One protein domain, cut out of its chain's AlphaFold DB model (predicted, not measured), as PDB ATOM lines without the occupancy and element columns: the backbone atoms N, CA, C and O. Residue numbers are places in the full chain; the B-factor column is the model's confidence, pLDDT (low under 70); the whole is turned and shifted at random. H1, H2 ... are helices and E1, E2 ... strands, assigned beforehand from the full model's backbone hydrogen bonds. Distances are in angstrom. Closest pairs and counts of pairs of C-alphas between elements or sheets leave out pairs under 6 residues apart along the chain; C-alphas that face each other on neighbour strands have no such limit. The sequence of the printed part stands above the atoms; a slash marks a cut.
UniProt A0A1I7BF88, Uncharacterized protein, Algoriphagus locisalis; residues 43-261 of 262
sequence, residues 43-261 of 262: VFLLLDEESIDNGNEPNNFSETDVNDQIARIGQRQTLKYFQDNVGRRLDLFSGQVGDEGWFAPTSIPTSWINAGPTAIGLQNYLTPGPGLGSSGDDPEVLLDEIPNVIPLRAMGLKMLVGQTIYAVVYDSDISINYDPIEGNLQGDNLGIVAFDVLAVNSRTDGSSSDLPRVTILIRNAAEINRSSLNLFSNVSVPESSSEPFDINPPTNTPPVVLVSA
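AT A GLANCE: This is residues 43 to 261 of the 262 residues of an uncharacterized protein of Algoriphagus locisalis (UniProt A0A1I7BF88). Little is regular structure: loops surround one strongly twisted sheet, with H1, H4 and H5 on it and H2 and H3 at one end. The mixed sheet runs E2 E9 E8 E5 E1 E3 E4; E6-E7 and E10-E11 are hairpins. Of 219 printed residues, 82 are in five named helices and eleven named strands, class mixed. Compact, it has a radius of gyration of the C-alphas of 16.0 A and spans 46 by 39 by 28 A.

IN THESE COORDINATES: E8, residues 189 to 201, 27.2 A long, ends with C-alpha 201 at (38.648, 35.545, 7.817). E5 is residues 164 to 170; E1, residues 43 to 47, begins at C-alpha (24.593, 49.071, 3.680).

HOW THE PARTS SIT: E5 is antiparallel to E8, N 167 to O 193 2.9 A, and parallel to E1, N 45 to O 166 3.1 A, within hydrogen-bond range. H4, residues 154 to 159, is on the sheet, height 6.0 A.

THE WHOLE: Without a cut, the printed part has a long link, residues 48 to 79, and no pLDDT under 70.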
ATOM      1  N   VAL A  43      23.933  49.182   4.981       97.38
ATOM      2  CA  VAL A  43      24.593  49.071   3.680       97.38
ATOM      3  C   VAL A  43      23.773  48.174   2.762       97.38
ATOM      4  O   VAL A  43      23.440  47.042   3.114       97.38
ATOM      5  N   PHE A  44      23.459  48.677   1.573       98.19
ATOM      6  CA  PHE A  44      22.837  47.882   0.525       98.19
ATOM      7  C   PHE A  44      23.894  47.120  -0.280       98.19
ATOM      8  O   PHE A  44      24.846  47.732  -0.763       98.19
ATOM      9  N   LEU A  45      23.702  45.810  -0.451       98.75
ATOM     10  CA  LEU A  45      24.555  44.943  -1.271       98.75
ATOM     11  C   LEU A  45      23.721  44.035  -2.184       98.75
ATOM     12  O   LEU A  45      22.503  43.917  -2.041       98.75
ATOM     13  N   LEU A  46      24.402  43.363  -3.103       98.88
ATOM     14  CA  LEU A  46      23.873  42.254  -3.891       98.88
ATOM     15  C   LEU A  46      24.715  41.015  -3.584       98.88
ATOM     16  O   LEU A  46      25.929  41.137  -3.407       98.88
ATOM     17  N   LEU A  47      24.075  39.855  -3.499       98.88
ATOM     18  CA  LEU A  47      24.719  38.552  -3.335       98.88
ATOM     19  C   LEU A  47      24.225  37.626  -4.445       98.88
ATOM     20  O   LEU A  47      23.077  37.773  -4.862       98.88
ATOM     21  N   ASP A  48      25.033  36.666  -4.867       98.44
ATOM     22  CA  ASP A  48      24.630  35.619  -5.814       98.44
ATOM     23  C   ASP A  48      24.979  34.206  -5.298       98.44
ATOM     24  O   ASP A  48      25.189  34.009  -4.085       98.44
ATOM     25  N   GLU A  49      24.975  33.222  -6.205       97.19
ATOM     26  CA  GLU A  49      25.057  31.789  -5.897       97.19
ATOM     27  C   GLU A  49      26.364  31.376  -5.202       97.19
ATOM     28  O   GLU A  49      26.369  30.479  -4.347       97.19
ATOM     29  N   GLU A  50      27.447  32.116  -5.451       97.31
ATOM     30  CA  GLU A  50      28.755  31.919  -4.820       97.31
ATOM     31  C   GLU A  50      28.765  32.299  -3.326       97.31
ATOM     32  O   GLU A  50      29.731  32.039  -2.589       97.31
ATOM     33  N   SER A  51      27.680  32.915  -2.839       98.19
ATOM     34  CA  SER A  51      27.467  33.166  -1.417       98.19
ATOM     35  C   SER A  51      26.299  32.406  -0.804       98.19
ATOM     36  O   SER A  51      26.466  31.782   0.252       98.19
ATOM     37  N   ILE A  52      25.110  32.508  -1.401       98.44
ATOM     38  CA  ILE A  52      23.886  31.915  -0.861       98.44
ATOM     39  C   ILE A  52      23.139  31.218  -1.989       98.44
ATOM     40  O   ILE A  52      22.434  31.863  -2.754       98.44
ATOM     41  N   ASP A  53      23.212  29.894  -1.979       97.44
ATOM     42  CA  ASP A  53      22.410  29.019  -2.824       97.44
ATOM     43  C   ASP A  53      22.179  27.672  -2.107       97.44
ATOM     44  O   ASP A  53      22.771  27.378  -1.055       97.44
ATOM     45  N   ASN A  54      21.274  26.852  -2.628       96.75
ATOM     46  CA  ASN A  54      21.048  25.502  -2.154       96.75
ATOM     47  C   ASN A  54      22.198  24.552  -2.492       96.75
ATOM     48  O   ASN A  54      22.781  24.575  -3.566       96.75
ATOM     49  N   GLY A  55      22.490  23.630  -1.580       95.69
ATOM     50  CA  GLY A  55      23.531  22.618  -1.768       95.69
ATOM     51  C   GLY A  55      24.963  23.140  -1.626       95.69
ATOM     52  O   GLY A  55      25.864  22.321  -1.450       95.69
ATOM     53  N   ASN A  56      25.170  24.460  -1.602       90.56
ATOM     54  CA  ASN A  56      26.493  25.058  -1.475       90.56
ATOM     55  C   ASN A  56      27.010  25.030  -0.029       90.56
ATOM     56  O   ASN A  56      26.293  25.272   0.952       90.56
ATOM     57  N   GLU A  57      28.298  24.722   0.117       93.94
ATOM     58  CA  GLU A  57      29.017  24.896   1.375       93.94
ATOM     59  C   GLU A  57      29.065  26.387   1.775       93.94
ATOM     60  O   GLU A  57      28.992  27.267   0.923       93.94
ATOM     61  N   PRO A  58      29.188  26.715   3.074       95.88
ATOM     62  CA  PRO A  58      29.347  25.797   4.204       95.88
ATOM     63  C   PRO A  58      28.011  25.351   4.818       95.88
ATOM     64  O   PRO A  58      27.992  24.470   5.679       95.88
ATOM     65  N   ASN A  59      26.892  25.954   4.410       97.69
ATOM     66  CA  ASN A  59      25.607  25.768   5.087       97.69
ATOM     67  C   ASN A  59      24.764  24.640   4.494       97.69
ATOM     68  O   ASN A  59      23.950  24.076   5.222       97.69
ATOM     69  N   ASN A  60      24.990  24.278   3.227       97.31
ATOM     70  CA  ASN A  60      24.233  23.260   2.500       97.31
ATOM     71  C   ASN A  60      22.721  23.519   2.599       97.31
ATOM     72  O   ASN A  60      21.959  22.639   3.008       97.31
ATOM     73  N   PHE A  61      22.302  24.752   2.298       98.50
ATOM     74  CA  PHE A  61      20.892  25.129   2.348       98.50
ATOM     75  C   PHE A  61      20.057  24.209   1.449       98.50
ATOM     76  O   PHE A  61      20.525  23.736   0.416       98.50
ATOM     77  N   SER A  62      18.817  23.921   1.835       98.50
ATOM     78  CA  SER A  62      17.865  23.285   0.919       98.50
ATOM     79  C   SER A  62      17.268  24.311  -0.047       98.50
ATOM     80  O   SER A  62      17.231  25.496   0.274       98.50
ATOM     81  N   GLU A  63      16.701  23.858  -1.169       98.19
ATOM     82  CA  GLU A  63      15.924  24.707  -2.098       98.19
ATOM     83  C   GLU A  63      14.914  25.587  -1.328       98.19
ATOM     84  O   GLU A  63      14.807  26.796  -1.509       98.19
ATOM     85  N   THR A  64      14.230  24.989  -0.345       98.25
ATOM     86  CA  THR A  64      13.240  25.682   0.491       98.25
ATOM     87  C   THR A  64      13.844  26.704   1.455       98.25
ATOM     88  O   THR A  64      13.166  27.675   1.787       98.25
ATOM     89  N   ASP A  65      15.081  26.515   1.914       98.62
ATOM     90  CA  ASP A  65      15.762  27.456   2.812       98.62
ATOM     91  C   ASP A  65      16.075  28.782   2.113       98.62
ATOM     92  O   ASP A  65      15.968  29.846   2.738       98.62
ATOM     93  N   VAL A  66      16.414  28.711   0.824       98.31
ATOM     94  CA  VAL A  66      16.794  29.856  -0.013       98.31
ATOM     95  C   VAL A  66      15.701  30.292  -0.982       98.31
ATOM     96  O   VAL A  66      15.935  31.181  -1.778       98.31
ATOM     97  N   ASN A  67      14.479  29.766  -0.859       98.50
ATOM     98  CA  ASN A  67      13.338  30.116  -1.715       98.50
ATOM     99  C   ASN A  67      13.491  29.749  -3.205       98.50
ATOM    100  O   ASN A  67      12.738  30.289  -4.016       98.50
ATOM    101  N   ASP A  68      14.367  28.814  -3.559       98.06
ATOM    102  CA  ASP A  68      14.604  28.397  -4.947       98.06
ATOM    103  C   ASP A  68      13.297  27.961  -5.652       98.06
ATOM    104  O   ASP A  68      12.931  28.422  -6.730       98.06
ATOM    105  N   GLN A  69      12.419  27.243  -4.944       97.94
ATOM    106  CA  GLN A  69      11.110  26.820  -5.464       97.94
ATOM    107  C   GLN A  69      10.145  27.970  -5.835       97.94
ATOM    108  O   GLN A  69       9.069  27.726  -6.394       97.94
ATOM    109  N   ILE A  70      10.450  29.205  -5.432       97.88
ATOM    110  CA  ILE A  70       9.710  30.421  -5.795       97.88
ATOM    111  C   ILE A  70      10.617  31.495  -6.409       97.88
ATOM    112  O   ILE A  70      10.168  32.652  -6.491       97.88
ATOM    113  N   ALA A  71      11.844  31.133  -6.796       98.19
ATOM    114  CA  ALA A  71      12.762  31.997  -7.511       98.19
ATOM    115  C   ALA A  71      12.085  32.500  -8.786       98.19
ATOM    116  O   ALA A  71      11.315  31.795  -9.446       98.19
ATOM    117  N   ARG A  72      12.246  33.797  -9.019       97.44
ATOM    118  CA  ARG A  72      11.779  34.491 -10.217       97.44
ATOM    119  C   ARG A  72      12.364  35.889 -10.249       97.44
ATOM    120  O   ARG A  72      12.653  36.469  -9.195       97.44
ATOM    121  N   ILE A  73      12.393  36.470 -11.435       97.12
ATOM    122  CA  ILE A  73      12.605  37.898 -11.652       97.12
ATOM    123  C   ILE A  73      11.773  38.720 -10.644       97.12
ATOM    124  O   ILE A  73      10.562  38.517 -10.482       97.12
ATOM    125  N   GLY A  74      12.435  39.642  -9.936       96.00
ATOM    126  CA  GLY A  74      11.785  40.558  -8.995       96.00
ATOM    127  C   GLY A  74      11.248  39.894  -7.721       96.00
ATOM    128  O   GLY A  74      10.406  40.462  -7.020       96.00
ATOM    129  N   GLN A  75      11.701  38.694  -7.368       97.25
ATOM    130  CA  GLN A  75      11.408  38.134  -6.052       97.25
ATOM    131  C   GLN A  75      12.119  38.947  -4.955       97.25
ATOM    132  O   GLN A  75      13.325  39.179  -4.994       97.25
ATOM    133  N   ARG A  76      11.363  39.400  -3.950       97.12
ATOM    134  CA  ARG A  76      11.873  40.193  -2.811       97.12
ATOM    135  C   ARG A  76      11.340  39.696  -1.465       97.12
ATOM    136  O   ARG A  76      11.375  40.418  -0.472       97.12
ATOM    137  N   GLN A  77      10.796  38.480  -1.420       97.69
ATOM    138  CA  GLN A  77      10.480  37.833  -0.149       97.69
ATOM    139  C   GLN A  77      11.772  37.489   0.595       97.69
ATOM    140  O   GLN A  77      12.774  37.136  -0.019       97.69
ATOM    141  N   THR A  78      11.762  37.610   1.922       98.56
ATOM    142  CA  THR A  78      12.916  37.211   2.735       98.56
ATOM    143  C   THR A  78      13.188  35.722   2.566       98.56
ATOM    144  O   THR A  78      12.242  34.932   2.535       98.56
ATOM    145  N   LEU A  79      14.465  35.343   2.466       98.75
ATOM    146  CA  LEU A  79      14.846  33.932   2.426       98.75
ATOM    147  C   LEU A  79      14.324  33.215   3.666       98.75
ATOM    148  O   LEU A  79      14.476  33.710   4.789       98.75
ATOM    149  N   LYS A  80      13.693  32.057   3.469       98.62
ATOM    150  CA  LYS A  80      12.997  31.344   4.539       98.62
ATOM    151  C   LYS A  80      13.914  31.027   5.716       98.62
ATOM    152  O   LYS A  80      13.535  31.263   6.863       98.62
ATOM    153  N   TYR A  81      15.131  30.556   5.453       98.69
ATOM    154  CA  TYR A  81      16.083  30.262   6.519       98.69
ATOM    155  C   TYR A  81      16.436  31.511   7.330       98.69
ATOM    156  O   TYR A  81      16.447  31.465   8.559       98.69
ATOM    157  N   PHE A  82      16.669  32.646   6.666       98.69
ATOM    158  CA  PHE A  82      16.986  33.910   7.333       98.69
ATOM    159  C   PHE A  82      15.799  34.429   8.152       98.69
ATOM    160  O   PHE A  82      15.980  34.914   9.265       98.69
ATOM    161  N   GLN A  83      14.574  34.269   7.650       98.44
ATOM    162  CA  GLN A  83      13.364  34.598   8.399       98.44
ATOM    163  C   GLN A  83      13.219  33.743   9.670       98.44
ATOM    164  O   GLN A  83      12.901  34.275  10.734       98.44
ATOM    165  N   ASP A  84      13.473  32.438   9.574       98.56
ATOM    166  CA  ASP A  84      13.261  31.487  10.672       98.56
ATOM    167  C   ASP A  84      14.416  31.460  11.695       98.56
ATOM    168  O   ASP A  84      14.260  30.916  12.789       98.56
ATOM    169  N   ASN A  85      15.575  32.049  11.369       98.69
ATOM    170  CA  ASN A  85      16.802  31.972  12.174       98.69
ATOM    171  C   ASN A  85      17.370  33.350  12.571       98.69
ATOM    172  O   ASN A  85      18.583  33.496  12.740       98.69
ATOM    173  N   VAL A  86      16.525  34.370  12.754       98.62
ATOM    174  CA  VAL A  86      16.964  35.678  13.280       98.62
ATOM    175  C   VAL A  86      17.734  35.511  14.597       98.62
ATOM    176  O   VAL A  86      17.303  34.800  15.502       98.62
ATOM    177  N   GLY A  87      18.889  36.176  14.706       98.12
ATOM    178  CA  GLY A  87      19.799  36.078  15.849       98.12
ATOM    179  C   GLY A  87      20.788  34.910  15.781       98.12
ATOM    180  O   GLY A  87      21.642  34.784  16.661       98.12
ATOM    181  N   ARG A  88      20.727  34.062  14.748       98.50
ATOM    182  CA  ARG A  88      21.712  32.998  14.531       98.50
ATOM    183  C   ARG A  88      22.963  33.537  13.840       98.50
ATOM    184  O   ARG A  88      22.877  34.355  12.927       98.50
ATOM    185  N   ARG A  89      24.123  33.022  14.261       98.62
ATOM    186  CA  ARG A  89      25.405  33.225  13.578       98.62
ATOM    187  C   ARG A  89      25.661  32.113  12.563       98.62
ATOM    188  O   ARG A  89      25.379  30.950  12.860       98.62
ATOM    189  N   LEU A  90      26.199  32.465  11.402       97.75
ATOM    190  CA  LEU A  90      26.648  31.514  10.382       97.75
ATOM    191  C   LEU A  90      27.788  32.108   9.555       97.75
ATOM    192  O   LEU A  90      27.955  33.327   9.522       97.75
ATOM    193  N   ASP A  91      28.547  31.240   8.900       98.44
ATOM    194  CA  ASP A  91      29.553  31.645   7.925       98.44
ATOM    195  C   ASP A  91      28.939  31.607   6.528       98.44
ATOM    196  O   ASP A  91      28.270  30.640   6.171       98.44
ATOM    197  N   LEU A  92      29.187  32.643   5.738       98.56
ATOM    198  CA  LEU A  92      28.946  32.659   4.303       98.56
ATOM    199  C   LEU A  92      30.285  32.617   3.579       98.56
ATOM    200  O   LEU A  92      31.258  33.253   3.998       98.56
ATOM    201  N   PHE A  93      30.335  31.861   2.492       98.19
ATOM    202  CA  PHE A  93      31.388  32.029   1.504       98.19
ATOM    203  C   PHE A  93      31.070  33.255   0.641       98.19
ATOM    204  O   PHE A  93      29.937  33.742   0.633       98.19
ATOM    205  N   SER A  94      32.098  33.828   0.022       98.12
ATOM    206  CA  SER A  94      31.979  35.022  -0.817       98.12
ATOM    207  C   SER A  94      32.579  34.788  -2.206       98.12
ATOM    208  O   SER A  94      33.129  35.721  -2.789       98.12
ATOM    209  N   GLY A  95      32.549  33.541  -2.680       97.88
ATOM    210  CA  GLY A  95      33.120  33.128  -3.961       97.88
ATOM    211  C   GLY A  95      34.645  33.063  -4.029       97.88
ATOM    212  O   GLY A  95      35.346  32.787  -3.042       97.88
ATOM    213  N   GLN A  96      35.158  33.310  -5.230       97.88
ATOM    214  CA  GLN A  96      36.566  33.278  -5.608       97.88
ATOM    215  C   GLN A  96      36.943  34.531  -6.410       97.88
ATOM    216  O   GLN A  96      36.095  35.254  -6.917       97.88
ATOM    217  N   VAL A  97      38.239  34.817  -6.545       98.25
ATOM    218  CA  VAL A  97      38.684  35.885  -7.455       98.25
ATOM    219  C   VAL A  97      38.279  35.540  -8.891       98.25
ATOM    220  O   VAL A  97      38.755  34.543  -9.438       98.25
ATOM    221  N   GLY A  98      37.449  36.399  -9.483       97.25
ATOM    222  CA  GLY A  98      36.871  36.237 -10.819       97.25
ATOM    223  C   GLY A  98      35.514  35.547 -10.846       97.25
ATOM    224  O   GLY A  98      34.991  35.354 -11.940       97.25
ATOM    225  N   ASP A  99      34.997  35.200  -9.670       97.50
ATOM    226  CA  ASP A  99      33.709  34.554  -9.436       97.50
ATOM    227  C   ASP A  99      33.207  34.980  -8.044       97.50
ATOM    228  O   ASP A  99      33.201  34.221  -7.072       97.50
ATOM    229  N   GLU A 100      33.040  36.292  -7.869       98.62
ATOM    230  CA  GLU A 100      32.805  36.899  -6.560       98.62
ATOM    231  C   GLU A 100      31.350  36.756  -6.118       98.62
ATOM    232  O   GLU A 100      30.459  37.077  -6.877       98.62
ATOM    233  N   GLY A 101      31.103  36.410  -4.850       98.44
ATOM    234  CA  GLY A 101      29.729  36.202  -4.371       98.44
ATOM    235  C   GLY A 101      28.986  37.445  -3.860       98.44
ATOM    236  O   GLY A 101      27.860  37.356  -3.367       98.44
ATOM    237  N   TRP A 102      29.683  38.583  -3.771       98.81
ATOM    238  CA  TRP A 102      29.244  39.786  -3.053       98.81
ATOM    239  C   TRP A 102      29.556  41.023  -3.878       98.81
ATOM    240  O   TRP A 102      30.699  41.223  -4.283       98.81
ATOM    241  N   PHE A 103      28.583  41.918  -4.037       98.88
ATOM    242  CA  PHE A 103      28.727  43.101  -4.879       98.88
ATOM    243  C   PHE A 103      28.174  44.345  -4.195       98.88
ATOM    244  O   PHE A 103      27.134  44.320  -3.532       98.88
ATOM    245  N   ALA A 104      28.862  45.466  -4.399       98.62
ATOM    246  CA  ALA A 104      28.450  46.780  -3.935       98.62
ATOM    247  C   ALA A 104      28.110  47.686  -5.125       98.62
ATOM    248  O   ALA A 104      29.015  48.137  -5.834       98.62
ATOM    249  N   PRO A 105      26.829  48.022  -5.329       98.38
ATOM    250  CA  PRO A 105      26.457  49.167  -6.144       98.38
ATOM    251  C   PRO A 105      26.939  50.450  -5.465       98.38
ATOM    252  O   PRO A 105      26.615  50.709  -4.307       98.38
ATOM    253  N   THR A 106      27.704  51.273  -6.179       97.88
ATOM    254  CA  THR A 106      28.245  52.540  -5.639       97.88
ATOM    255  C   THR A 106      27.544  53.781  -6.191       97.88
ATOM    256  O   THR A 106      27.816  54.905  -5.768       97.88
ATOM    257  N   SER A 107      26.597  53.580  -7.110       96.19
ATOM    258  CA  SER A 107      25.726  54.618  -7.659       96.19
ATOM    259  C   SER A 107      24.343  54.062  -7.986       96.19
ATOM    260  O   SER A 107      24.228  52.897  -8.355       96.19
ATOM    261  N   ILE A 108      23.310  54.906  -7.918       95.81
ATOM    262  CA  ILE A 108      21.963  54.571  -8.400       95.81
ATOM    263  C   ILE A 108      21.766  55.119  -9.821       95.81
ATOM    264  O   ILE A 108      21.891  56.333 -10.020       95.81
ATOM    265  N   PRO A 109      21.412  54.276 -10.809       95.75
ATOM    266  CA  PRO A 109      21.087  54.742 -12.149       95.75
ATOM    267  C   PRO A 109      19.859  55.660 -12.173       95.75
ATOM    268  O   PRO A 109      18.823  55.378 -11.566       95.75
ATOM    269  N   THR A 110      19.917  56.724 -12.977       95.12
ATOM    270  CA  THR A 110      18.760  57.606 -13.223       95.12
ATOM    271  C   THR A 110      17.566  56.847 -13.814       95.12
ATOM    272  O   THR A 110      16.417  57.230 -13.596       95.12
ATOM    273  N   SER A 111      17.810  55.754 -14.547       95.50
ATOM    274  CA  SER A 111      16.754  54.879 -15.066       95.50
ATOM    275  C   SER A 111      15.878  54.313 -13.946       95.50
ATOM    276  O   SER A 111      14.658  54.318 -14.085       95.50
ATOM    277  N   TRP A 112      16.463  53.920 -12.811       95.75
ATOM    278  CA  TRP A 112      15.718  53.378 -11.673       95.75
ATOM    279  C   TRP A 112      14.868  54.444 -10.987       95.75
ATOM    280  O   TRP A 112      13.727  54.183 -10.606       95.75
ATOM    281  N   ILE A 113      15.384  55.672 -10.887       94.38
ATOM    282  CA  ILE A 113      14.625  56.829 -10.383       94.38
ATOM    283  C   ILE A 113      13.391  57.072 -11.262       94.38
ATOM    284  O   ILE A 113      12.289  57.248 -10.753       94.38
ATOM    285  N   ASN A 114      13.558  57.032 -12.586       94.50
ATOM    286  CA  ASN A 114      12.484  57.321 -13.537       94.50
ATOM    287  C   ASN A 114      11.456  56.188 -13.691       94.50
ATOM    288  O   ASN A 114      10.357  56.437 -14.189       94.50
ATOM    289  N   ALA A 115      11.813  54.955 -13.327       92.44
ATOM    290  CA  ALA A 115      10.979  53.775 -13.548       92.44
ATOM    291  C   ALA A 115       9.909  53.555 -12.470       92.44
ATOM    292  O   ALA A 115       8.868  52.959 -12.750       92.44
ATOM    293  N   GLY A 116      10.156  54.009 -11.241       88.44
ATOM    294  CA  GLY A 116       9.264  53.755 -10.116       88.44
ATOM    295  C   GLY A 116       8.500  54.986  -9.626       88.44
ATOM    296  O   GLY A 116       8.673  56.099 -10.118       88.44
ATOM    297  N   PRO A 117       7.602  54.793  -8.647       90.62
ATOM    298  CA  PRO A 117       6.723  55.849  -8.155       90.62
ATOM    299  C   PRO A 117       7.427  56.846  -7.224       90.62
ATOM    300  O   PRO A 117       6.803  57.820  -6.797       90.62
ATOM    301  N   THR A 118       8.686  56.594  -6.862       91.25
ATOM    302  CA  THR A 118       9.445  57.400  -5.904       91.25
ATOM    303  C   THR A 118      10.618  58.092  -6.591       91.25
ATOM    304  O   THR A 118      11.081  57.655  -7.642       91.25
ATOM    305  N   ALA A 119      11.128  59.161  -5.979       90.69
ATOM    306  CA  ALA A 119      12.373  59.791  -6.419       90.69
ATOM    307  C   ALA A 119      13.627  58.998  -5.994       90.69
ATOM    308  O   ALA A 119      14.735  59.384  -6.353       90.69
ATOM    309  N   ILE A 120      13.447  57.901  -5.250       91.81
ATOM    310  CA  ILE A 120      14.509  57.103  -4.645       91.81
ATOM    311  C   ILE A 120      14.716  55.856  -5.509       91.81
ATOM    312  O   ILE A 120      13.945  54.895  -5.456       91.81
ATOM    313  N   GLY A 121      15.760  55.858  -6.340       94.50
ATOM    314  CA  GLY A 121      15.960  54.783  -7.316       94.50
ATOM    315  C   GLY A 121      16.207  53.412  -6.675       94.50
ATOM    316  O   GLY A 121      15.697  52.418  -7.185       94.50
ATOM    317  N   LEU A 122      16.878  53.340  -5.516       95.50
ATOM    318  CA  LEU A 122      17.036  52.067  -4.800       95.50
ATOM    319  C   LEU A 122      15.691  51.514  -4.301       95.50
ATOM    320  O   LEU A 122      15.427  50.321  -4.410       95.50
ATOM    321  N   GLN A 123      14.803  52.376  -3.805       94.75
ATOM    322  CA  GLN A 123      13.463  51.972  -3.372       94.75
ATOM    323  C   GLN A 123      12.628  51.461  -4.552       94.75
ATOM    324  O   GLN A 123      11.876  50.495  -4.403       94.75
ATOM    325  N   ASN A 124      12.787  52.081  -5.724       94.88
ATOM    326  CA  ASN A 124      12.159  51.624  -6.959       94.88
ATOM    327  C   ASN A 124      12.697  50.245  -7.389       94.88
ATOM    328  O   ASN A 124      11.908  49.393  -7.781       94.88
ATOM    329  N   TYR A 125      14.001  49.981  -7.249       96.44
ATOM    330  CA  TYR A 125      14.593  48.658  -7.505       96.44
ATOM    331  C   TYR A 125      14.138  47.584  -6.496       96.44
ATOM    332  O   TYR A 125      13.863  46.440  -6.861       96.44
ATOM    333  N   LEU A 126      14.002  47.948  -5.218       96.00
ATOM    334  CA  LEU A 126      13.519  47.052  -4.160       96.00
ATOM    335  C   LEU A 126      12.003  46.818  -4.192       96.00
ATOM    336  O   LEU A 126      11.515  45.913  -3.512       96.00
ATOM    337  N   THR A 127      11.265  47.596  -4.987       94.38
ATOM    338  CA  THR A 127       9.824  47.434  -5.224       94.38
ATOM    339  C   THR A 127       9.584  47.143  -6.709       94.38
ATOM    340  O   THR A 127       9.195  48.050  -7.446       94.38
ATOM    341  N   PRO A 128       9.814  45.893  -7.159       88.56
ATOM    342  CA  PRO A 128       9.847  45.529  -8.570       88.56
ATOM    343  C   PRO A 128       8.660  46.079  -9.364       88.56
ATOM    344  O   PRO A 128       7.494  45.812  -9.055       88.56
ATOM    345  N   GLY A 129       8.985  46.859 -10.394       92.44
ATOM    346  CA  GLY A 129       8.056  47.531 -11.301       92.44
ATOM    347  C   GLY A 129       8.380  47.242 -12.772       92.44
ATOM    348  O   GLY A 129       9.128  46.303 -13.062       92.44
ATOM    349  N   PRO A 130       7.810  48.002 -13.726       94.00
ATOM    350  CA  PRO A 130       8.159  47.882 -15.140       94.00
ATOM    351  C   PRO A 130       9.662  48.077 -15.381       94.00
ATOM    352  O   PRO A 130      10.227  49.074 -14.936       94.00
ATOM    353  N   GLY A 131      10.303  47.125 -16.062       95.69
ATOM    354  CA  GLY A 131      11.749  47.138 -16.329       95.69
ATOM    355  C   GLY A 131      12.656  46.864 -15.119       95.69
ATOM    356  O   GLY A 131      13.865  46.783 -15.299       95.69
ATOM    357  N   LEU A 132      12.087  46.714 -13.912       96.25
ATOM    358  CA  LEU A 132      12.777  46.392 -12.650       96.25
ATOM    359  C   LEU A 132      12.245  45.097 -12.000       96.25
ATOM    360  O   LEU A 132      12.373  44.899 -10.794       96.25
ATOM    361  N   GLY A 133      11.590  44.239 -12.784       93.75
ATOM    362  CA  GLY A 133      11.347  42.843 -12.438       93.75
ATOM    363  C   GLY A 133       9.903  42.400 -12.174       93.75
ATOM    364  O   GLY A 133       9.705  41.351 -11.576       93.75
ATOM    365  N   SER A 134       8.867  43.156 -12.562       87.12
ATOM    366  CA  SER A 134       7.468  42.766 -12.242       87.12
ATOM    367  C   SER A 134       6.450  42.934 -13.378       87.12
ATOM    368  O   SER A 134       5.343  42.398 -13.304       87.12
ATOM    369  N   SER A 135       6.771  43.682 -14.444       81.94
ATOM    370  CA  SER A 135       5.834  43.907 -15.562       81.94
ATOM    371  C   SER A 135       6.505  44.474 -16.819       81.94
ATOM    372  O   SER A 135       7.630  44.964 -16.755       81.94
ATOM    373  N   GLY A 136       5.783  44.458 -17.942       83.50
ATOM    374  CA  GLY A 136       6.252  44.947 -19.244       83.50
ATOM    375  C   GLY A 136       6.570  43.815 -20.219       83.50
ATOM    376  O   GLY A 136       6.584  42.648 -19.833       83.50
ATOM    377  N   ASP A 137       6.796  44.174 -21.484       87.75
ATOM    378  CA  ASP A 137       7.233  43.223 -22.522       87.75
ATOM    379  C   ASP A 137       8.673  42.744 -22.276       87.75
ATOM    380  O   ASP A 137       9.035  41.643 -22.679       87.75
ATOM    381  N   ASP A 138       9.460  43.568 -21.580       93.81
ATOM    382  CA  ASP A 138      10.787  43.249 -21.074       93.81
ATOM    383  C   ASP A 138      10.872  43.709 -19.602       93.81
ATOM    384  O   ASP A 138      11.035  44.907 -19.329       93.81
ATOM    385  N   PRO A 139      10.652  42.794 -18.638       94.75
ATOM    386  CA  PRO A 139      10.591  43.141 -17.226       94.75
ATOM    387  C   PRO A 139      11.947  43.525 -16.630       94.75
ATOM    388  O   PRO A 139      11.950  44.024 -15.510       94.75
ATOM    389  N   GLU A 140      13.061  43.354 -17.346       97.12
ATOM    390  CA  GLU A 140      14.424  43.518 -16.820       97.12
ATOM    391  C   GLU A 140      15.280  44.472 -17.654       97.12
ATOM    392  O   GLU A 140      16.470  44.618 -17.397       97.12
ATOM    393  N   VAL A 141      14.687  45.156 -18.635       97.00
ATOM    394  CA  VAL A 141      15.393  46.069 -19.550       97.00
ATOM    395  C   VAL A 141      16.198  47.171 -18.845       97.00
ATOM    396  O   VAL A 141      17.081  47.770 -19.450       97.00
ATOM    397  N   LEU A 142      15.892  47.486 -17.580       97.31
ATOM    398  CA  LEU A 142      16.616  48.485 -16.782       97.31
ATOM    399  C   LEU A 142      17.575  47.860 -15.762       97.31
ATOM    400  O   LEU A 142      18.042  48.576 -14.875       97.31
ATOM    401  N   LEU A 143      17.816  46.553 -15.855       97.94
ATOM    402  CA  LEU A 143      18.724  45.776 -15.013       97.94
ATOM    403  C   LEU A 143      19.966  45.291 -15.783       97.94
ATOM    404  O   LEU A 143      20.821  44.646 -15.191       97.94
ATOM    405  N   ASP A 144      20.086  45.616 -17.069       97.19
ATOM    406  CA  ASP A 144      21.283  45.344 -17.873       97.19
ATOM    407  C   ASP A 144      22.279  46.519 -17.820       97.19
ATOM    408  O   ASP A 144      21.870  47.670 -17.639       97.19
ATOM    409  N   GLU A 145      23.573  46.216 -17.975       97.12
ATOM    410  CA  GLU A 145      24.687  47.185 -18.011       97.12
ATOM    411  C   GLU A 145      24.643  48.226 -16.866       97.12
ATOM    412  O   GLU A 145      24.740  49.441 -17.068       97.12
ATOM    413  N   ILE A 146      24.460  47.770 -15.621       98.50
ATOM    414  CA  ILE A 146      24.321  48.659 -14.462       98.50
ATOM    415  C   ILE A 146      25.689  49.193 -14.035       98.50
ATOM    416  O   ILE A 146      26.533  48.418 -13.583       98.50
ATOM    417  N   PRO A 147      25.927  50.516 -14.102       97.88
ATOM    418  CA  PRO A 147      27.241  51.076 -13.835       97.88
ATOM    419  C   PRO A 147      27.618  50.982 -12.358       97.88
ATOM    420  O   PRO A 147      26.796  51.183 -11.459       97.88
ATOM    421  N   ASN A 148      28.913  50.787 -12.121       98.00
ATOM    422  CA  ASN A 148      29.534  50.795 -10.799       98.00
ATOM    423  C   ASN A 148      28.952  49.765  -9.812       98.00
ATOM    424  O   ASN A 148      28.842  50.046  -8.612       98.00
ATOM    425  N   VAL A 149      28.603  48.578 -10.316       98.62
ATOM    426  CA  VAL A 149      28.420  47.361  -9.515       98.62
ATOM    427  C   VAL A 149      29.800  46.739  -9.310       98.62
ATOM    428  O   VAL A 149      30.418  46.262 -10.255       98.62
ATOM    429  N   ILE A 150      30.324  46.823  -8.087       98.69
ATOM    430  CA  ILE A 150      31.714  46.464  -7.787       98.69
ATOM    431  C   ILE A 150      31.755  45.123  -7.050       98.69
ATOM    432  O   ILE A 150      31.215  45.057  -5.941       98.69
ATOM    433  N   PRO A 151      32.405  44.076  -7.592       98.75
ATOM    434  CA  PRO A 151      32.592  42.834  -6.855       98.75
ATOM    435  C   PRO A 151      33.520  43.053  -5.653       98.75
ATOM    436  O   PRO A 151      34.548  43.733  -5.736       98.75
ATOM    437  N   LEU A 152      33.137  42.499  -4.505       98.75
ATOM    438  CA  LEU A 152      33.818  42.682  -3.233       98.75
ATOM    439  C   LEU A 152      34.823  41.563  -2.982       98.75
ATOM    440  O   LEU A 152      34.472  40.408  -2.761       98.75
ATOM    441  N   ARG A 153      36.093  41.957  -2.917       98.56
ATOM    442  CA  ARG A 153      37.210  41.103  -2.505       98.56
ATOM    443  C   ARG A 153      37.609  41.366  -1.050       98.56
ATOM    444  O   ARG A 153      36.917  42.086  -0.323       98.56
ATOM    445  N   ALA A 154      38.707  40.773  -0.586       98.44
ATOM    446  CA  ALA A 154      39.045  40.722   0.834       98.44
ATOM    447  C   ALA A 154      39.119  42.091   1.538       98.44
ATOM    448  O   ALA A 154      38.649  42.201   2.673       98.44
ATOM    449  N   MET A 155      39.646  43.137   0.892       98.31
ATOM    450  CA  MET A 155      39.641  44.503   1.432       98.31
ATOM    451  C   MET A 155      38.212  45.019   1.653       98.31
ATOM    452  O   MET A 155      37.883  45.466   2.752       98.31
ATOM    453  N   GLY A 156      37.360  44.931   0.626       98.25
ATOM    454  CA  GLY A 156      35.978  45.416   0.672       98.25
ATOM    455  C   GLY A 156      35.137  44.660   1.698       98.25
ATOM    456  O   GLY A 156      34.468  45.279   2.520       98.25
ATOM    457  N   LEU A 157      35.252  43.331   1.728       98.69
ATOM    458  CA  LEU A 157      34.585  42.495   2.728       98.69
ATOM    459  C   LEU A 157      35.034  42.867   4.145       98.69
ATOM    460  O   LEU A 157      34.207  43.046   5.038       98.69
ATOM    461  N   LYS A 158      36.344  43.040   4.369       98.38
ATOM    462  CA  LYS A 158      36.879  43.380   5.694       98.38
ATOM    463  C   LYS A 158      36.403  44.744   6.191       98.38
ATOM    464  O   LYS A 158      36.185  44.892   7.392       98.38
ATOM    465  N   MET A 159      36.224  45.714   5.294       98.06
ATOM    466  CA  MET A 159      35.679  47.031   5.636       98.06
ATOM    467  C   MET A 159      34.257  46.944   6.202       98.06
ATOM    468  O   MET A 159      33.910  47.739   7.068       98.06
ATOM    469  N   LEU A 160      33.459  45.959   5.778       97.75
ATOM    470  CA  LEU A 160      32.080  45.787   6.237       97.75
ATOM    471  C   LEU A 160      31.958  45.250   7.669       97.75
ATOM    472  O   LEU A 160      30.849  45.209   8.191       97.75
ATOM    473  N   VAL A 161      33.045  44.840   8.333       97.44
ATOM    474  CA  VAL A 161      32.974  44.359   9.724       97.44
ATOM    475  C   VAL A 161      32.368  45.430  10.638       97.44
ATOM    476  O   VAL A 161      32.851  46.558  10.701       97.44
ATOM    477  N   GLY A 162      31.314  45.052  11.364       95.19
ATOM    478  CA  GLY A 162      30.518  45.929  12.222       95.19
ATOM    479  C   GLY A 162      29.343  46.618  11.519       95.19
ATOM    480  O   GLY A 162      28.571  47.292  12.192       95.19
ATOM    481  N   GLN A 163      29.181  46.454  10.202       96.44
ATOM    482  CA  GLN A 163      28.065  47.027   9.444       96.44
ATOM    483  C   GLN A 163      26.851  46.092   9.423       96.44
ATOM    484  O   GLN A 163      26.993  44.865   9.399       96.44
ATOM    485  N   THR A 164      25.654  46.685   9.360       97.62
ATOM    486  CA  THR A 164      24.418  45.972   9.004       97.62
ATOM    487  C   THR A 164      24.235  45.994   7.491       97.62
ATOM    488  O   THR A 164      24.276  47.055   6.871       97.62
ATOM    489  N   ILE A 165      23.982  44.830   6.904       98.19
ATOM    490  CA  ILE A 165      23.745  44.633   5.477       98.19
ATOM    491  C   ILE A 165      22.265  44.358   5.227       98.19
ATOM    492  O   ILE A 165      21.626  43.605   5.967       98.19
ATOM    493  N   TYR A 166      21.744  44.922   4.141       98.44
ATOM    494  CA  TYR A 166      20.496  44.518   3.503       98.44
ATOM    495  C   TYR A 166      20.790  44.167   2.046       98.44
ATOM    496  O   TYR A 166      21.291  45.014   1.308       98.44
ATOM    497  N   ALA A 167      20.501  42.936   1.628       98.75
ATOM    498  CA  ALA A 167      20.900  42.461   0.307       98.75
ATOM    499  C   ALA A 167      19.770  41.790  -0.470       98.75
ATOM    500  O   ALA A 167      18.908  41.133   0.119       98.75
ATOM    501  N   VAL A 168      19.811  41.950  -1.796       98.75
ATOM    502  CA  VAL A 168      19.086  41.093  -2.747       98.75
ATOM    503  C   VAL A 168      19.983  39.912  -3.099       98.75
ATOM    504  O   VAL A 168      21.167  40.110  -3.362       98.75
ATOM    505  N   VAL A 169      19.413  38.708  -3.085       98.81
ATOM    506  CA  VAL A 169      20.107  37.459  -3.418       98.81
ATOM    507  C   VAL A 169      19.640  36.984  -4.790       98.81
ATOM    508  O   VAL A 169      18.437  36.792  -5.001       98.81
ATOM    509  N   TYR A 170      20.584  36.850  -5.709       98.81
ATOM    510  CA  TYR A 170      20.411  36.331  -7.058       98.81
ATOM    511  C   TYR A 170      20.519  34.810  -7.065       98.81
ATOM    512  O   TYR A 170      21.228  34.241  -6.244       98.81
ATOM    513  N   ASP A 171      19.760  34.184  -7.960       98.12
ATOM    514  CA  ASP A 171      19.738  32.729  -8.156       98.12
ATOM    515  C   ASP A 171      20.885  32.231  -9.048       98.12
ATOM    516  O   ASP A 171      21.139  31.041  -9.153       98.12
ATOM    517  N   SER A 172      21.566  33.143  -9.739       97.44
ATOM    518  CA  SER A 172      22.716  32.837 -10.588       97.44
ATOM    519  C   SER A 172      23.723  33.978 -10.544       97.44
ATOM    520  O   SER A 172      23.399  35.066 -10.055       97.44
ATOM    521  N   ASP A 173      24.911  33.738 -11.092       97.81
ATOM    522  CA  ASP A 173      26.018  34.696 -11.130       97.81
ATOM    523  C   ASP A 173      25.620  36.092 -11.617       97.81
ATOM    524  O   ASP A 173      25.027  36.275 -12.691       97.81
ATOM    525  N   ILE A 174      26.074  37.108 -10.884       98.62
ATOM    526  CA  ILE A 174      26.080  38.484 -11.377       98.62
ATOM    527  C   ILE A 174      27.305  38.668 -12.278       98.62
ATOM    528  O   ILE A 174      28.449  38.778 -11.836       98.62
ATOM    529  N   SER A 175      27.062  38.768 -13.583       97.88
ATOM    530  CA  SER A 175      28.129  38.989 -14.563       97.88
ATOM    531  C   SER A 175      28.660  40.423 -14.519       97.88
ATOM    532  O   SER A 175      27.883  41.378 -14.584       97.88
ATOM    533  N   ILE A 176      29.989  40.574 -14.500       98.56
ATOM    534  CA  ILE A 176      30.677  41.873 -14.475       98.56
ATOM    535  C   ILE A 176      31.466  42.115 -15.767       98.56
ATOM    536  O   ILE A 176      32.343  41.335 -16.145       98.56
ATOM    537  N   ASN A 177      31.204  43.249 -16.418       98.12
ATOM    538  CA  ASN A 177      32.121  43.862 -17.374       98.12
ATOM    539  C   ASN A 177      33.088  44.781 -16.613       98.12
ATOM    540  O   ASN A 177      32.655  45.496 -15.719       98.12
ATOM    541  N   TYR A 178      34.383  44.780 -16.951       97.44
ATOM    542  CA  TYR A 178      35.401  45.572 -16.232       97.44
ATOM    543  C   TYR A 178      35.849  46.834 -16.992       97.44
ATOM    544  O   TYR A 178      36.526  47.683 -16.415       97.44
ATOM    545  N   ASP A 179      35.471  46.987 -18.267       94.69
ATOM    546  CA  ASP A 179      35.776  48.177 -19.074       94.69
ATOM    547  C   ASP A 179      34.599  48.531 -20.013       94.69
ATOM    548  O   ASP A 179      34.505  47.984 -21.119       94.69
ATOM    549  N   PRO A 180      33.673  49.416 -19.591       96.19
ATOM    550  CA  PRO A 180      33.558  50.026 -18.256       96.19
ATOM    551  C   PRO A 180      33.093  49.034 -17.169       96.19
ATOM    552  O   PRO A 180      32.607  47.952 -17.480       96.19
ATOM    553  N   ILE A 181      33.226  49.418 -15.891       97.88
ATOM    554  CA  ILE A 181      32.753  48.604 -14.760       97.88
ATOM    555  C   ILE A 181      31.219  48.619 -14.662       97.88
ATOM    556  O   ILE A 181      30.613  49.602 -14.218       97.88
ATOM    557  N   GLU A 182      30.596  47.524 -15.083       98.56
ATOM    558  CA  GLU A 182      29.143  47.353 -15.175       98.56
ATOM    559  C   GLU A 182      28.741  45.941 -14.744       98.56
ATOM    560  O   GLU A 182      29.448  44.979 -15.035       98.56
ATOM    561  N   GLY A 183      27.602  45.813 -14.064       98.44
ATOM    562  CA  GLY A 183      27.019  44.525 -13.694       98.44
ATOM    563  C   GLY A 183      25.717  44.254 -14.435       98.44
ATOM    564  O   GLY A 183      24.893  45.156 -14.589       98.44
ATOM    565  N   ASN A 184      25.508  43.009 -14.857       98.44
ATOM    566  CA  ASN A 184      24.204  42.545 -15.315       98.44
ATOM    567  C   ASN A 184      23.410  42.041 -14.102       98.44
ATOM    568  O   ASN A 184      23.807  41.093 -13.433       98.44
ATOM    569  N   LEU A 185      22.311  42.729 -13.803       98.50
ATOM    570  CA  LEU A 185      21.428  42.477 -12.667       98.50
ATOM    571  C   LEU A 185      20.101  41.834 -13.096       98.50
ATOM    572  O   LEU A 185      19.113  41.941 -12.357       98.50
ATOM    573  N   GLN A 186      20.070  41.228 -14.284       98.06
ATOM    574  CA  GLN A 186      18.959  40.431 -14.794       98.06
ATOM    575  C   GLN A 186      19.040  38.999 -14.246       98.06
ATOM    576  O   GLN A 186      20.077  38.563 -13.751       98.06
ATOM    577  N   GLY A 187      17.943  38.262 -14.356       97.50
ATOM    578  CA  GLY A 187      17.810  36.896 -13.881       97.50
ATOM    579  C   GLY A 187      16.922  36.767 -12.649       97.50
ATOM    580  O   GLY A 187      16.399  37.732 -12.073       97.50
ATOM    581  N   ASP A 188      16.734  35.515 -12.254       98.12
ATOM    582  CA  ASP A 188      15.895  35.177 -11.124       98.12
ATOM    583  C   ASP A 188      16.557  35.589  -9.804       98.12
ATOM    584  O   ASP A 188      17.777  35.634  -9.641       98.12
ATOM    585  N   ASN A 189      15.719  35.953  -8.837       98.62
ATOM    586  CA  ASN A 189      16.170  36.257  -7.492       98.62
ATOM    587  C   ASN A 189      15.613  35.214  -6.528       98.62
ATOM    588  O   ASN A 189      14.431  34.862  -6.586       98.62
ATOM    589  N   LEU A 190      16.443  34.812  -5.576       98.69
ATOM    590  CA  LEU A 190      16.047  33.999  -4.434       98.69
ATOM    591  C   LEU A 190      15.246  34.846  -3.431       98.69
ATOM    592  O   LEU A 190      14.230  34.421  -2.870       98.69
ATOM    593  N   GLY A 191      15.645  36.110  -3.241       98.50
ATOM    594  CA  GLY A 191      14.910  37.047  -2.396       98.50
ATOM    595  C   GLY A 191      15.780  38.098  -1.723       98.50
ATOM    596  O   GLY A 191      16.640  38.702  -2.356       98.50
ATOM    597  N   ILE A 192      15.509  38.364  -0.443       98.69
ATOM    598  CA  ILE A 192      16.256  39.337   0.368       98.69
ATOM    599  C   ILE A 192      16.754  38.735   1.680       98.69
ATOM    600  O   ILE A 192      16.111  37.862   2.273       98.69
ATOM    601  N   VAL A 193      17.856  39.277   2.187       98.81
ATOM    602  CA  VAL A 193      18.415  38.957   3.505       98.81
ATOM    603  C   VAL A 193      18.867  40.224   4.220       98.81
ATOM    604  O   VAL A 193      19.127  41.250   3.595       98.81
ATOM    605  N   ALA A 194      18.967  40.148   5.545       98.56
ATOM    606  CA  ALA A 194      19.628  41.170   6.341       98.56
ATOM    607  C   ALA A 194      20.454  40.523   7.449       98.56
ATOM    608  O   ALA A 194      20.034  39.520   8.037       98.56
ATOM    609  N   PHE A 195      21.619  41.086   7.738       98.56
ATOM    610  CA  PHE A 195      22.535  40.553   8.741       98.56
ATOM    611  C   PHE A 195      23.594  41.579   9.141       98.56
ATOM    612  O   PHE A 195      23.886  42.491   8.377       98.56
ATOM    613  N   ASP A 196      24.218  41.393  10.299       98.19
ATOM    614  CA  ASP A 196      25.438  42.125  10.645       98.19
ATOM    615  C   ASP A 196      26.657  41.317  10.217       98.19
ATOM    616  O   ASP A 196      26.676  40.094  10.384       98.19
ATOM    617  N   VAL A 197      27.700  41.987   9.739       98.31
ATOM    618  CA  VAL A 197      28.999  41.351   9.493       98.31
ATOM    619  C   VAL A 197      29.821  41.380  10.776       98.31
ATOM    620  O   VAL A 197      30.257  42.436  11.230       98.31
ATOM    621  N   LEU A 198      30.067  40.211  11.364       98.38
ATOM    622  CA  LEU A 198      30.812  40.084  12.618       98.38
ATOM    623  C   LEU A 198      32.315  39.927  12.388       98.38
ATOM    624  O   LEU A 198      33.126  40.477  13.130       98.38
ATOM    625  N   ALA A 199      32.699  39.138  11.383       98.31
ATOM    626  CA  ALA A 199      34.097  38.861  11.091       98.31
ATOM    627  C   ALA A 199      34.304  38.480   9.626       98.31
ATOM    628  O   ALA A 199      33.419  37.936   8.975       98.31
ATOM    629  N   VAL A 200      35.522  38.719   9.142       98.56
ATOM    630  CA  VAL A 200      35.995  38.296   7.820       98.56
ATOM    631  C   VAL A 200      37.359  37.652   8.004       98.56
ATOM    632  O   VAL A 200      38.272  38.296   8.536       98.56
ATOM    633  N   ASN A 201      37.475  36.390   7.595       98.00
ATOM    634  CA  ASN A 201      38.648  35.545   7.817       98.00
ATOM    635  C   ASN A 201      39.064  34.852   6.516       98.00
ATOM    636  O   ASN A 201      38.209  34.365   5.779       98.00
ATOM    637  N   SER A 202      40.372  34.764   6.253       97.06
ATOM    638  CA  SER A 202      40.893  34.014   5.103       97.06
ATOM    639  C   SER A 202      40.359  32.583   5.079       97.06
ATOM    640  O   SER A 202      40.282  31.922   6.119       97.06
ATOM    641  N   ARG A 203      40.047  32.090   3.881       94.81
ATOM    642  CA  ARG A 203      39.802  30.668   3.644       94.81
ATOM    643  C   ARG A 203      41.114  29.967   3.312       94.81
ATOM    644  O   ARG A 203      41.967  30.506   2.616       94.81
ATOM    645  N   THR A 204      41.293  28.779   3.879       91.19
ATOM    646  CA  THR A 204      42.471  27.920   3.647       91.19
ATOM    647  C   THR A 204      42.069  26.479   3.341       91.19
ATOM    648  O   THR A 204      42.919  25.595   3.305       91.19
ATOM    649  N   ASP A 205      40.769  26.234   3.211       89.81
ATOM    650  CA  ASP A 205      40.129  24.932   3.063       89.81
ATOM    651  C   ASP A 205      39.609  24.659   1.645       89.81
ATOM    652  O   ASP A 205      39.140  23.552   1.395       89.81
ATOM    653  N   GLY A 206      39.764  25.602   0.709       88.62
ATOM    654  CA  GLY A 206      39.468  25.397  -0.711       88.62
ATOM    655  C   GLY A 206      40.581  25.881  -1.646       88.62
ATOM    656  O   GLY A 206      41.752  25.541  -1.450       88.62
ATOM    657  N   SER A 207      40.222  26.598  -2.714       91.94
ATOM    658  CA  SER A 207      41.157  27.031  -3.762       91.94
ATOM    659  C   SER A 207      42.123  28.110  -3.267       91.94
ATOM    660  O   SER A 207      41.840  28.863  -2.339       91.94
ATOM    661  N   SER A 208      43.256  28.264  -3.956       94.69
ATOM    662  CA  SER A 208      44.139  29.419  -3.762       94.69
ATOM    663  C   SER A 208      43.505  30.751  -4.180       94.69
ATOM    664  O   SER A 208      44.076  31.787  -3.871       94.69
ATOM    665  N   SER A 209      42.388  30.723  -4.916       96.94
ATOM    666  CA  SER A 209      41.591  31.892  -5.315       96.94
ATOM    667  C   SER A 209      40.388  32.154  -4.417       96.94
ATOM    668  O   SER A 209      39.696  33.141  -4.655       96.94
ATOM    669  N   ASP A 210      40.134  31.309  -3.411       98.00
ATOM    670  CA  ASP A 210      39.000  31.492  -2.509       98.00
ATOM    671  C   ASP A 210      39.074  32.855  -1.826       98.00
ATOM    672  O   ASP A 210      40.079  33.216  -1.202       98.00
ATOM    673  N   LEU A 211      37.974  33.595  -1.915       98.50
ATOM    674  CA  LEU A 211      37.798  34.802  -1.134       98.50
ATOM    675  C   LEU A 211      37.506  34.450   0.333       98.50
ATOM    676  O   LEU A 211      37.202  33.303   0.662       98.50
ATOM    677  N   PRO A 212      37.652  35.405   1.263       98.44
ATOM    678  CA  PRO A 212      37.408  35.173   2.683       98.44
ATOM    679  C   PRO A 212      36.016  34.614   2.996       98.44
ATOM    680  O   PRO A 212      35.037  34.905   2.326       98.44
ATOM    681  N   ARG A 213      35.898  33.880   4.104       98.19
ATOM    682  CA  ARG A 213      34.583  33.604   4.694       98.19
ATOM    683  C   ARG A 213      34.133  34.804   5.521       98.19
ATOM    684  O   ARG A 213      34.957  35.445   6.187       98.19
ATOM    685  N   VAL A 214      32.831  35.049   5.535       98.81
ATOM    686  CA  VAL A 214      32.194  36.130   6.285       98.81
ATOM    687  C   VAL A 214      31.305  35.528   7.367       98.81
ATOM    688  O   VAL A 214      30.315  34.869   7.067       98.81
ATOM    689  N   THR A 215      31.639  35.755   8.634       98.81
ATOM    690  CA  THR A 215      30.776  35.374   9.757       98.81
ATOM    691  C   THR A 215      29.742  36.468   9.971       98.81
ATOM    692  O   THR A 215      30.102  37.621  10.224       98.81
ATOM    693  N   ILE A 216      28.464  36.105   9.916       98.75
ATOM    694  CA  ILE A 216      27.343  37.038  10.020       98.75
ATOM    695  C   ILE A 216      26.450  36.743  11.229       98.75
ATOM    696  O   ILE A 216      26.467  35.637  11.772       98.75
ATOM    697  N   LEU A 217      25.630  37.719  11.623       98.62
ATOM    698  CA  LEU A 217      24.506  37.561  12.547       98.62
ATOM    699  C   LEU A 217      23.202  37.897  11.825       98.62
ATOM    700  O   LEU A 217      22.993  39.048  11.455       98.62
ATOM    701  N   ILE A 218      22.306  36.924  11.653       98.75
ATOM    702  CA  ILE A 218      21.048  37.140  10.926       98.75
ATOM    703  C   ILE A 218      20.187  38.197  11.631       98.75
ATOM    704  O   ILE A 218      19.903  38.095  12.831       98.75
ATOM    705  N   ARG A 219      19.699  39.168  10.854       97.94
ATOM    706  CA  ARG A 219      18.746  40.200  11.273       97.94
ATOM    707  C   ARG A 219      17.396  40.029  10.577       97.94
ATOM    708  O   ARG A 219      17.262  39.363   9.554       97.94
ATOM    709  N   ASN A 220      16.368  40.650  11.148       96.94
ATOM    710  CA  ASN A 220      15.037  40.663  10.555       96.94
ATOM    711  C   ASN A 220      14.990  41.663   9.388       96.94
ATOM    712  O   ASN A 220      14.890  42.871   9.605       96.94
ATOM    713  N   ALA A 221      15.010  41.166   8.149       96.50
ATOM    714  CA  ALA A 221      14.990  42.006   6.949       96.50
ATOM    715  C   ALA A 221      13.790  42.972   6.899       96.50
ATOM    716  O   ALA A 221      13.933  44.111   6.460       96.50
ATOM    717  N   ALA A 222      12.620  42.575   7.412       92.81
ATOM    718  CA  ALA A 222      11.442  43.443   7.430       92.81
ATOM    719  C   ALA A 222      11.578  44.626   8.404       92.81
ATOM    720  O   ALA A 222      10.901  45.639   8.232       92.81
ATOM    721  N   GLU A 223      12.405  44.502   9.445       91.62
ATOM    722  CA  GLU A 223      12.733  45.603  10.358       91.62
ATOM    723  C   GLU A 223      13.799  46.516   9.759       91.62
ATOM    724  O   GLU A 223      13.608  47.729   9.759       91.62
ATOM    725  N   ILE A 224      14.848  45.930   9.178       91.25
ATOM    726  CA  ILE A 224      15.957  46.659   8.551       91.25
ATOM    727  C   ILE A 224      15.484  47.504   7.357       91.25
ATOM    728  O   ILE A 224      15.853  48.668   7.256       91.25
ATOM    729  N   ASN A 225      14.575  46.994   6.517       86.94
ATOM    730  CA  ASN A 225      14.039  47.728   5.356       86.94
ATOM    731  C   ASN A 225      13.203  48.984   5.712       86.94
ATOM    732  O   ASN A 225      12.691  49.664   4.829       86.94
ATOM    733  N   ARG A 226      12.975  49.279   7.000       82.50
ATOM    734  CA  ARG A 226      12.281  50.508   7.438       82.50
ATOM    735  C   ARG A 226      13.225  51.682   7.684       82.50
ATOM    736  O   ARG A 226      12.747  52.783   7.953       82.50
ATOM    737  N   SER A 227      14.522  51.431   7.638       84.12
ATOM    738  CA  SER A 227      15.575  52.409   7.867       84.12
ATOM    739  C   SER A 227      16.196  52.852   6.539       84.12
ATOM    740  O   SER A 227      16.008  52.206   5.508       84.12
ATOM    741  N   SER A 228      16.943  53.954   6.569       88.69
ATOM    742  CA  SER A 228      17.644  54.472   5.392       88.69
ATOM    743  C   SER A 228      18.764  53.524   4.959       88.69
ATOM    744  O   SER A 228      19.599  53.110   5.768       88.69
ATOM    745  N   LEU A 229      18.769  53.186   3.670       93.88
ATOM    746  CA  LEU A 229      19.809  52.381   3.038       93.88
ATOM    747  C   LEU A 229      20.885  53.289   2.439       93.88
ATOM    748  O   LEU A 229      20.599  54.380   1.941       93.88
ATOM    749  N   ASN A 230      22.121  52.808   2.445       96.44
ATOM    750  CA  ASN A 230      23.281  53.527   1.944       96.44
ATOM    751  C   ASN A 230      24.088  52.663   0.979       96.44
ATOM    752  O   ASN A 230      24.098  51.435   1.076       96.44
ATOM    753  N   LEU A 231      24.807  53.322   0.075       97.56
ATOM    754  CA  LEU A 231      25.765  52.686  -0.821       97.56
ATOM    755  C   LEU A 231      27.172  52.769  -0.241       97.56
ATOM    756  O   LEU A 231      27.580  53.799   0.299       97.56
ATOM    757  N   PHE A 232      27.935  51.698  -0.420       97.69
ATOM    758  CA  PHE A 232      29.323  51.608   0.010       97.69
ATOM    759  C   PHE A 232      30.254  52.233  -1.041       97.69
ATOM    760  O   PHE A 232      30.673  51.576  -1.986       97.69
ATOM    761  N   SER A 233      30.587  53.518  -0.898       96.31
ATOM    762  CA  SER A 233      31.144  54.308  -2.006       96.31
ATOM    763  C   SER A 233      32.665  54.251  -2.175       96.31
ATOM    764  O   SER A 233      33.169  54.692  -3.204       96.31
ATOM    765  N   ASN A 234      33.426  53.796  -1.173       96.88
ATOM    766  CA  ASN A 234      34.898  53.741  -1.225       96.88
ATOM    767  C   ASN A 234      35.456  52.315  -1.354       96.88
ATOM    768  O   ASN A 234      36.563  52.038  -0.887       96.88
ATOM    769  N   VAL A 235      34.699  51.425  -1.997       95.62
ATOM    770  CA  VAL A 235      35.182  50.103  -2.419       95.62
ATOM    771  C   VAL A 235      36.321  50.230  -3.430       95.62
ATOM    772  O   VAL A 235      36.361  51.152  -4.245       95.62
ATOM    773  N   SER A 236      37.269  49.297  -3.374       94.12
ATOM    774  CA  SER A 236      38.341  49.223  -4.371       94.12
ATOM    775  C   SER A 236      37.795  48.606  -5.654       94.12
ATOM    776  O   SER A 236      37.309  47.481  -5.623       94.12
ATOM    777  N   VAL A 237      37.875  49.337  -6.767       96.88
ATOM    778  CA  VAL A 237      37.434  48.848  -8.079       96.88
ATOM    779  C   VAL A 237      38.510  47.917  -8.653       96.88
ATOM    780  O   VAL A 237      39.648  48.365  -8.818       96.88
ATOM    781  N   PRO A 238      38.200  46.642  -8.934       97.19
ATOM    782  CA  PRO A 238      39.141  45.735  -9.578       97.19
ATOM    783  C   PRO A 238      39.387  46.121 -11.039       97.19
ATOM    784  O   PRO A 238      38.500  46.621 -11.725       97.19
ATOM    785  N   GLU A 239      40.602  45.860 -11.519       96.94
ATOM    786  CA  GLU A 239      41.005  46.145 -12.902       96.94
ATOM    787  C   GLU A 239      40.498  45.070 -13.876       96.94
ATOM    788  O   GLU A 239      40.344  45.322 -15.068       96.94
ATOM    789  N   SER A 240      40.281  43.850 -13.378       97.81
ATOM    790  CA  SER A 240      39.762  42.714 -14.143       97.81
ATOM    791  C   SER A 240      39.201  41.632 -13.216       97.81
ATOM    792  O   SER A 240      39.348  41.696 -11.988       97.81
ATOM    793  N   SER A 241      38.647  40.571 -13.805       97.00
ATOM    794  CA  SER A 241      38.226  39.380 -13.064       97.00
ATOM    795  C   SER A 241      39.361  38.716 -12.286       97.00
ATOM    796  O   SER A 241      39.111  38.123 -11.251       97.00
ATOM    797  N   SER A 242      40.625  38.876 -12.684       97.06
ATOM    798  CA  SER A 242      41.753  38.270 -11.963       97.06
ATOM    799  C   SER A 242      42.565  39.237 -11.101       97.06
ATOM    800  O   SER A 242      43.319  38.785 -10.242       97.06
ATOM    801  N   GLU A 243      42.461  40.552 -11.327       97.31
ATOM    802  CA  GLU A 243      43.358  41.544 -10.713       97.31
ATOM    803  C   GLU A 243      42.596  42.704 -10.049       97.31
ATOM    804  O   GLU A 243      41.652  43.234 -10.640       97.31
ATOM    805  N   PRO A 244      42.972  43.113  -8.821       97.44
ATOM    806  CA  PRO A 244      44.015  42.516  -7.983       97.44
ATOM    807  C   PRO A 244      43.586  41.169  -7.379       97.44
ATOM    808  O   PRO A 244      42.428  41.004  -6.997       97.44
ATOM    809  N   PHE A 245      44.523  40.238  -7.205       97.38
ATOM    810  CA  PHE A 245      44.283  38.962  -6.513       97.38
ATOM    811  C   PHE A 245      44.135  39.133  -4.977       97.38
ATOM    812  O   PHE A 245      44.980  38.715  -4.181       97.38
ATOM    813  N   ASP A 246      43.076  39.829  -4.559       97.81
ATOM    814  CA  ASP A 246      42.821  40.297  -3.190       97.81
ATOM    815  C   ASP A 246      42.050  39.267  -2.343       97.81
ATOM    816  O   ASP A 246      40.851  39.383  -2.104       97.81
ATOM    817  N   ILE A 247      42.751  38.234  -1.877       97.88
ATOM    818  CA  ILE A 247      42.171  37.134  -1.076       97.88
ATOM    819  C   ILE A 247      42.436  37.249   0.435       97.88
ATOM    820  O   ILE A 247      41.867  36.511   1.237       97.88
ATOM    821  N   ASN A 248      43.334  38.147   0.851       97.56
ATOM    822  CA  ASN A 248      43.828  38.215   2.227       97.56
ATOM    823  C   ASN A 248      43.228  39.419   2.961       97.56
ATOM    824  O   ASN A 248      43.629  40.548   2.669       97.56
ATOM    825  N   PRO A 249      42.335  39.222   3.951       97.62
ATOM    826  CA  PRO A 249      41.784  40.322   4.727       97.62
ATOM    827  C   PRO A 249      42.912  41.080   5.434       97.62
ATOM    828  O   PRO A 249      43.686  40.472   6.185       97.62
ATOM    829  N   PRO A 250      43.029  42.399   5.236       96.88
ATOM    830  CA  PRO A 250      44.054  43.182   5.904       96.88
ATOM    831  C   PRO A 250      43.758  43.292   7.405       96.88
ATOM    832  O   PRO A 250      42.612  43.217   7.857       96.88
ATOM    833  N   THR A 251      44.800  43.530   8.205       94.25
ATOM    834  CA  THR A 251      44.636  43.790   9.645       94.25
ATOM    835  C   THR A 251      43.928  45.118   9.909       94.25
ATOM    836  O   THR A 251      43.149  45.213  10.850       94.25
ATOM    837  N   ASN A 252      44.189  46.128   9.073       93.69
ATOM    838  CA  ASN A 252      43.596  47.457   9.170       93.69
ATOM    839  C   ASN A 252      42.914  47.804   7.852       93.69
ATOM    840  O   ASN A 252      43.488  47.581   6.786       93.69
ATOM    841  N   THR A 253      41.746  48.421   7.937       95.81
ATOM    842  CA  THR A 253      41.018  48.946   6.786       95.81
ATOM    843  C   THR A 253      40.782  50.443   6.943       95.81
ATOM    844  O   THR A 253      40.717  50.944   8.070       95.81
ATOM    845  N   PRO A 254      40.637  51.189   5.836       94.81
ATOM    846  CA  PRO A 254      39.970  52.478   5.912       94.81
ATOM    847  C   PRO A 254      38.532  52.289   6.436       94.81
ATOM    848  O   PRO A 254      37.959  51.207   6.273       94.81
ATOM    849  N   PRO A 255      37.934  53.317   7.064       93.44
ATOM    850  CA  PRO A 255      36.522  53.264   7.412       93.44
ATOM    851  C   PRO A 255      35.668  53.155   6.143       93.44
ATOM    852  O   PRO A 255      36.041  53.659   5.076       93.44
ATOM    853  N   VAL A 256      34.512  52.511   6.277       95.00
ATOM    854  CA  VAL A 256      33.471  52.532   5.249       95.00
ATOM    855  C   VAL A 256      32.994  53.970   5.063       95.00
ATOM    856  O   VAL A 256      32.784  54.698   6.032       95.00
ATOM    857  N   VAL A 257      32.851  54.386   3.808       96.50
ATOM    858  CA  VAL A 257      32.193  55.633   3.428       96.50
ATOM    859  C   VAL A 257      30.843  55.268   2.837       96.50
ATOM    860  O   VAL A 257      30.763  54.538   1.847       96.50
ATOM    861  N   LEU A 258      29.798  55.780   3.476       95.69
ATOM    862  CA  LEU A 258      28.418  55.577   3.084       95.69
ATOM    863  C   LEU A 258      27.876  56.834   2.417       95.69
ATOM    864  O   LEU A 258      28.086  57.954   2.888       95.69
ATOM    865  N   VAL A 259      27.190  56.636   1.299       94.69
ATOM    866  CA  VAL A 259      26.409  57.682   0.640       94.69
ATOM    867  C   VAL A 259      24.945  57.280   0.652       94.69
ATOM    868  O   VAL A 259      24.620  56.115   0.428       94.69
ATOM    869  N   SER A 260      24.072  58.253   0.910       91.19
ATOM    870  CA  SER A 260      22.624  58.041   0.881       91.19
ATOM    871  C   SER A 260      22.210  57.383  -0.433       91.19
ATOM    872  O   SER A 260      22.592  57.857  -1.507       91.19
ATOM    873  N   ALA A 261      21.426  56.308  -0.340       87.06
ATOM    874  CA  ALA A 261      20.749  55.724  -1.494       87.06
ATOM    875  C   ALA A 261      19.354  56.339  -1.736       87.06
ATOM    876  O   ALA A 261      18.670  55.929  -2.678       87.06
TER     877      ALA A 261